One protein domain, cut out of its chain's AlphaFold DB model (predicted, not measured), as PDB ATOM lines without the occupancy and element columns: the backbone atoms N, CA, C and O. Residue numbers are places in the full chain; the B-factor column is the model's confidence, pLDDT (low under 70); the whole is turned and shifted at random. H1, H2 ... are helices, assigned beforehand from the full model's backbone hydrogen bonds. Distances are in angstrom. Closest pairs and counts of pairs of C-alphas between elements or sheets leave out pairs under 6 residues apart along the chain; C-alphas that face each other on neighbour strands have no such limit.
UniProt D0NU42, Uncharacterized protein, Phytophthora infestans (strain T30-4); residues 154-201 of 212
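AT A GLANCE: This is residues 154 to 201 of the 212 residues of an uncharacterized protein of Phytophthora infestans (strain T30-4) (UniProt D0NU42). What shape does the printed part make? It is a helical hairpin of H1 and H2 side by side, with the short helix H3 packed on residues 180 to 184 of H2, on the side away from H1. Residues 196 to 201 stick out beyond H3. What is it built of? The printed part has 48 residues with three named helices, in the order H1, H2, H3, and no named strand, and its class is all helix. It is only just compact, close to loose, with a radius of gyration of the C-alphas of 11.4 A and spans of 31 by 23 by 13 A.

HOW THE PARTS SIT: How does H1, residues 154 to 165, stand to H2, residues 171 to 186? They form a helical hairpin and touch, with the C-alphas of Leu 163 and Arg 174 closest at 5.6 A. They run opposite ways at a shallow tilt of 9 degrees. Where is H3, residues 191 to 195? It touches H2 at residues 180 to 184 alone, with the C-alphas of Ser 184 and Ile 191 closest at 6.1 A. H1 and H3 are apart. What do the backbones show? In H1, H2 and H3 every O i to N i+4 pair is within hydrogen-bond range.

IN THESE COORDINATES: Where does H1 begin? C-alpha 154 is at (12.870, -41.827, -53.712), and H1 runs 16.4 A to C-alpha 165. How long is H2? It runs 22.4 A from C-alpha 171 at (2.360, -47.264, -34.159) to C-alpha 186. Where does H3 end? It runs 6.2 A from C-alpha 191 to C-alpha 195 at (-6.840, -52.895, -49.444).

THE WHOLE: How large is it? The two C-alphas farthest apart, those of Ser 167 and Thr 200, are 32.4 A apart. Is there a cut or a long link? The printed part has no cut, and the links H1 to H2 and H2 to H3 are tight. Where is confidence low? The mean pLDDT of the printed part is 88.1, and no printed residue is under 70.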
ATOM      1  N   LEU A 154      12.537 -42.952 -54.590       91.88
ATOM      2  CA  LEU A 154      12.870 -41.827 -53.712       91.88
ATOM      3  C   LEU A 154      11.630 -41.245 -53.019       91.88
ATOM      4  O   LEU A 154      11.689 -40.849 -51.855       91.88
ATOM      5  N   MET A 155      10.504 -41.174 -53.730       89.38
ATOM      6  CA  MET A 155       9.253 -40.665 -53.177       89.38
ATOM      7  C   MET A 155       8.654 -41.645 -52.166       89.38
ATOM      8  O   MET A 155       8.202 -41.210 -51.110       89.38
ATOM      9  N   LEU A 156       8.721 -42.952 -52.441       90.69
ATOM     10  CA  LEU A 156       8.321 -43.984 -51.486       90.69
ATOM     11  C   LEU A 156       9.166 -43.912 -50.205       90.69
ATOM     12  O   LEU A 156       8.609 -43.871 -49.112       90.69
ATOM     13  N   THR A 157      10.492 -43.816 -50.323       92.25
ATOM     14  CA  THR A 157      11.396 -43.700 -49.167       92.25
ATOM     15  C   THR A 157      11.082 -42.467 -48.323       92.25
ATOM     16  O   THR A 157      11.066 -42.548 -47.095       92.25
ATOM     17  N   LYS A 158      10.769 -41.329 -48.956       91.69
ATOM     18  CA  LYS A 158      10.340 -40.113 -48.246       91.69
ATOM     19  C   LYS A 158       9.020 -40.307 -47.499       91.69
ATOM     20  O   LYS A 158       8.882 -39.816 -46.386       91.69
ATOM     21  N   VAL A 159       8.061 -41.019 -48.090       89.62
ATOM     22  CA  VAL A 159       6.777 -41.319 -47.437       89.62
ATOM     23  C   VAL A 159       6.984 -42.230 -46.228       89.62
ATOM     24  O   VAL A 159       6.460 -41.936 -45.159       89.62
ATOM     25  N   ILE A 160       7.787 -43.289 -46.363       90.56
ATOM     26  CA  ILE A 160       8.062 -44.230 -45.267       90.56
ATOM     27  C   ILE A 160       8.796 -43.531 -44.115       90.56
ATOM     28  O   ILE A 160       8.329 -43.575 -42.980       90.56
ATOM     29  N   THR A 161       9.867 -42.789 -44.405       91.31
ATOM     30  CA  THR A 161      10.629 -42.052 -43.374       91.31
ATOM     31  C   THR A 161       9.801 -40.961 -42.687       91.31
ATOM     32  O   THR A 161       9.954 -40.708 -41.490       91.31
ATOM     33  N   PHE A 162       8.866 -40.328 -43.403       90.56
ATOM     34  CA  PHE A 162       7.915 -39.392 -42.803       90.56
ATOM     35  C   PHE A 162       6.947 -40.090 -41.838       90.56
ATOM     36  O   PHE A 162       6.698 -39.588 -40.742       90.56
ATOM     37  N   LEU A 163       6.421 -41.259 -42.209       87.94
ATOM     38  CA  LEU A 163       5.526 -42.037 -41.345       87.94
ATOM     39  C   LEU A 163       6.247 -42.536 -40.090       87.94
ATOM     40  O   LEU A 163       5.668 -42.526 -39.007       87.94
ATOM     41  N   GLU A 164       7.517 -42.917 -40.214       86.31
ATOM     42  CA  GLU A 164       8.352 -43.351 -39.091       86.31
ATOM     43  C   GLU A 164       8.705 -42.210 -38.133       86.31
ATOM     44  O   GLU A 164       8.763 -42.429 -36.927       86.31
ATOM     45  N   SER A 165       8.886 -40.985 -38.631       85.25
ATOM     46  CA  SER A 165       9.270 -39.824 -37.809       85.25
ATOM     47  C   SER A 165       8.088 -39.029 -37.240       85.25
ATOM     48  O   SER A 165       8.233 -38.357 -36.219       85.25
ATOM     49  N   SER A 166       6.904 -39.107 -37.850       83.88
ATOM     50  CA  SER A 166       5.755 -38.279 -37.469       83.88
ATOM     51  C   SER A 166       5.027 -38.791 -36.225       83.88
ATOM     52  O   SER A 166       4.327 -39.800 -36.281       83.88
ATOM     53  N   SER A 167       5.093 -38.043 -35.116       83.19
ATOM     54  CA  SER A 167       4.357 -38.307 -33.862       83.19
ATOM     55  C   SER A 167       2.828 -38.301 -34.001       83.19
ATOM     56  O   SER A 167       2.141 -38.765 -33.095       83.19
ATOM     57  N   MET A 168       2.290 -37.823 -35.129       85.06
ATOM     58  CA  MET A 168       0.848 -37.743 -35.377       85.06
ATOM     59  C   MET A 168       0.188 -39.103 -35.638       85.06
ATOM     60  O   MET A 168      -1.036 -39.204 -35.569       85.06
ATOM     61  N   PHE A 169       0.967 -40.141 -35.955       82.50
ATOM     62  CA  PHE A 169       0.442 -41.476 -36.230       82.50
ATOM     63  C   PHE A 169       0.719 -42.437 -35.074       82.50
ATOM     64  O   PHE A 169       1.849 -42.537 -34.589       82.50
ATOM     65  N   ASN A 170      -0.300 -43.213 -34.701       88.12
ATOM     66  CA  ASN A 170      -0.146 -44.358 -33.807       88.12
ATOM     67  C   ASN A 170       0.707 -45.446 -34.476       88.12
ATOM     68  O   ASN A 170       0.680 -45.595 -35.699       88.12
ATOM     69  N   GLU A 171       1.418 -46.241 -33.682       87.38
ATOM     70  CA  GLU A 171       2.360 -47.264 -34.159       87.38
ATOM     71  C   GLU A 171       1.732 -48.235 -35.175       87.38
ATOM     72  O   GLU A 171       2.263 -48.438 -36.267       87.38
ATOM     73  N   THR A 172       0.522 -48.723 -34.889       89.00
ATOM     74  CA  THR A 172      -0.242 -49.596 -35.794       89.00
ATOM     75  C   THR A 172      -0.520 -48.945 -37.151       89.00
ATOM     76  O   THR A 172      -0.429 -49.604 -38.183       89.00
ATOM     77  N   MET A 173      -0.833 -47.644 -37.173       87.06
ATOM     78  CA  MET A 173      -1.118 -46.914 -38.412       87.06
ATOM     79  C   MET A 173       0.150 -46.688 -39.235       87.06
ATOM     80  O   MET A 173       0.088 -46.760 -40.461       87.06
ATOM     81  N   ARG A 174       1.299 -46.471 -38.581       89.62
ATOM     82  CA  ARG A 174       2.595 -46.340 -39.265       89.62
ATOM     83  C   ARG A 174       2.963 -47.628 -39.989       89.62
ATOM     84  O   ARG A 174       3.257 -47.596 -41.183       89.62
ATOM     85  N   LEU A 175       2.878 -48.756 -39.283       89.25
ATOM     86  CA  LEU A 175       3.172 -50.076 -39.842       89.25
ATOM     87  C   LEU A 175       2.201 -50.432 -40.971       89.25
ATOM     88  O   LEU A 175       2.631 -50.862 -42.040       89.25
ATOM     89  N   TRP A 176       0.903 -50.198 -40.768       90.25
ATOM     90  CA  TRP A 176      -0.117 -50.494 -41.771       90.25
ATOM     91  C   TRP A 176       0.061 -49.658 -43.045       90.25
ATOM     92  O   TRP A 176       0.075 -50.206 -44.146       90.25
ATOM     93  N   PHE A 177       0.258 -48.345 -42.916       89.75
ATOM     94  CA  PHE A 177       0.394 -47.460 -44.074       89.75
ATOM     95  C   PHE A 177       1.706 -47.713 -44.831       89.75
ATOM     96  O   PHE A 177       1.704 -47.760 -46.061       89.75
ATOM     97  N   SER A 178       2.808 -47.967 -44.114       90.06
ATOM     98  CA  SER A 178       4.090 -48.356 -44.721       90.06
ATOM     99  C   SER A 178       3.977 -49.673 -45.500       90.06
ATOM    100  O   SER A 178       4.438 -49.762 -46.644       90.06
ATOM    101  N   ALA A 179       3.280 -50.671 -44.941       90.88
ATOM    102  CA  ALA A 179       3.027 -51.944 -45.610       90.88
ATOM    103  C   ALA A 179       2.165 -51.778 -46.875       90.88
ATOM    104  O   ALA A 179       2.511 -52.327 -47.921       90.88
ATOM    105  N   VAL A 180       1.092 -50.978 -46.823       90.56
ATOM    106  CA  VAL A 180       0.218 -50.711 -47.983       90.56
ATOM    107  C   VAL A 180       0.970 -49.976 -49.095       90.56
ATOM    108  O   VAL A 180       0.867 -50.367 -50.262       90.56
ATOM    109  N   CYS A 181       1.747 -48.941 -48.760       89.06
ATOM    110  CA  CYS A 181       2.558 -48.208 -49.734       89.06
ATOM    111  C   CYS A 181       3.610 -49.108 -50.388       89.06
ATOM    112  O   CYS A 181       3.750 -49.097 -51.611       89.06
ATOM    113  N   SER A 182       4.302 -49.923 -49.590       91.44
ATOM    114  CA  SER A 182       5.330 -50.843 -50.084       91.44
ATOM    115  C   SER A 182       4.731 -51.932 -50.971       91.44
ATOM    116  O   SER A 182       5.243 -52.181 -52.058       91.44
ATOM    117  N   LEU A 183       3.613 -52.542 -50.568       90.00
ATOM    118  CA  LEU A 183       2.967 -53.598 -51.348       90.00
ATOM    119  C   LEU A 183       2.376 -53.065 -52.659       90.00
ATOM    120  O   LEU A 183       2.492 -53.721 -53.690       90.00
ATOM    121  N   SER A 184       1.813 -51.853 -52.646       89.38
ATOM    122  CA  SER A 184       1.327 -51.194 -53.868       89.38
ATOM    123  C   SER A 184       2.475 -50.885 -54.834       89.38
ATOM    124  O   SER A 184       2.335 -51.081 -56.039       89.38
ATOM    125  N   PHE A 185       3.622 -50.434 -54.311       90.19
ATOM    126  CA  PHE A 185       4.792 -50.085 -55.116       90.19
ATOM    127  C   PHE A 185       5.512 -51.318 -55.680       90.19
ATOM    128  O   PHE A 185       5.693 -51.415 -56.891       90.19
ATOM    129  N   TYR A 186       5.890 -52.278 -54.829       90.19
ATOM    130  CA  TYR A 186       6.639 -53.471 -55.249       90.19
ATOM    131  C   TYR A 186       5.764 -54.507 -55.953       90.19
ATOM    132  O   TYR A 186       6.234 -55.190 -56.857       90.19
ATOM    133  N   GLY A 187       4.492 -54.614 -55.566       87.06
ATOM    134  CA  GLY A 187       3.532 -55.506 -56.213       87.06
ATOM    135  C   GLY A 187       2.933 -54.936 -57.498       87.06
ATOM    136  O   GLY A 187       2.178 -55.641 -58.157       87.06
ATOM    137  N   ILE A 188       3.220 -53.669 -57.842       88.12
ATOM    138  CA  ILE A 188       2.602 -52.949 -58.973       88.12
ATOM    139  C   ILE A 188       1.064 -53.077 -58.915       88.12
ATOM    140  O   ILE A 188       0.369 -53.237 -59.917       88.12
ATOM    141  N   CYS A 189       0.525 -53.057 -57.697       84.62
ATOM    142  CA  CYS A 189      -0.886 -53.288 -57.425       84.62
ATOM    143  C   CYS A 189      -1.614 -51.952 -57.286       84.62
ATOM    144  O   CYS A 189      -1.067 -50.963 -56.786       84.62
ATOM    145  N   ARG A 190      -2.891 -51.916 -57.675       85.19
ATOM    146  CA  ARG A 190      -3.736 -50.753 -57.367       85.19
ATOM    147  C   ARG A 190      -4.018 -50.707 -55.868       85.19
ATOM    148  O   ARG A 190      -4.183 -51.745 -55.234       85.19
ATOM    149  N   ILE A 191      -4.202 -49.502 -55.319       85.38
ATOM    150  CA  ILE A 191      -4.515 -49.326 -53.890       85.38
ATOM    151  C   ILE A 191      -5.744 -50.159 -53.476       85.38
ATOM    152  O   ILE A 191      -5.731 -50.814 -52.444       85.38
ATOM    153  N   ASN A 192      -6.773 -50.215 -54.330       87.75
ATOM    154  CA  ASN A 192      -7.987 -50.988 -54.071       87.75
ATOM    155  C   ASN A 192      -7.733 -52.499 -54.042       87.75
ATOM    156  O   ASN A 192      -8.409 -53.205 -53.306       87.75
ATOM    157  N   GLU A 193      -6.780 -52.995 -54.830       88.81
ATOM    158  CA  GLU A 193      -6.412 -54.414 -54.829       88.81
ATOM    159  C   GLU A 193      -5.698 -54.754 -53.517       88.81
ATOM    160  O   GLU A 193      -6.068 -55.722 -52.859       88.81
ATOM    161  N   VAL A 194      -4.763 -53.900 -53.082       88.88
ATOM    162  CA  VAL A 194      -4.026 -54.050 -51.816       88.88
ATOM    163  C   VAL A 194      -4.952 -53.992 -50.599       88.88
ATOM    164  O   VAL A 194      -4.843 -54.832 -49.709       88.88
ATOM    165  N   LEU A 195      -5.899 -53.050 -50.563       88.06
ATOM    166  CA  LEU A 195      -6.840 -52.895 -49.444       88.06
ATOM    167  C   LEU A 195      -7.814 -54.072 -49.293       88.06
ATOM    168  O   LEU A 195      -8.348 -54.289 -48.208       88.06
ATOM    169  N   LEU A 196      -8.056 -54.823 -50.370       90.19
ATOM    170  CA  LEU A 196      -8.937 -55.991 -50.372       90.19
ATOM    171  C   LEU A 196      -8.184 -57.312 -50.157       90.19
ATOM    172  O   LEU A 196      -8.822 -58.369 -50.102       90.19
ATOM    173  N   MET A 197      -6.852 -57.278 -50.021       87.25
ATOM    174  CA  MET A 197      -6.066 -58.482 -49.759       87.25
ATOM    175  C   MET A 197      -6.424 -59.081 -48.399       87.25
ATOM    176  O   MET A 197      -6.589 -58.391 -47.393       87.25
ATOM    177  N   ARG A 198      -6.533 -60.408 -48.370       86.19
ATOM    178  CA  ARG A 198      -6.817 -61.181 -47.158       86.19
ATOM    179  C   ARG A 198      -5.583 -61.977 -46.789       86.19
ATOM    180  O   ARG A 198      -4.820 -62.363 -47.658       86.19
ATOM    181  N   ARG A 199      -5.416 -62.336 -45.518       81.88
ATOM    182  CA  ARG A 199      -4.275 -63.167 -45.093       81.88
ATOM    183  C   ARG A 199      -4.123 -64.457 -45.922       81.88
ATOM    184  O   ARG A 199      -3.006 -64.875 -46.183       81.88
ATOM    185  N   THR A 200      -5.231 -65.044 -46.376       85.38
ATOM    186  CA  THR A 200      -5.257 -66.255 -47.213       85.38
ATOM    187  C   THR A 200      -4.684 -66.069 -48.620       85.38
ATOM    188  O   THR A 200      -4.479 -67.062 -49.305       85.38
ATOM    189  N   THR A 201      -4.445 -64.835 -49.077       80.75
ATOM    190  CA  THR A 201      -3.814 -64.569 -50.382       80.75
ATOM    191  C   THR A 201      -2.292 -64.657 -50.329       80.75
ATOM    192  O   THR A 201      -1.657 -64.646 -51.377       80.75
TER     193      THR A 201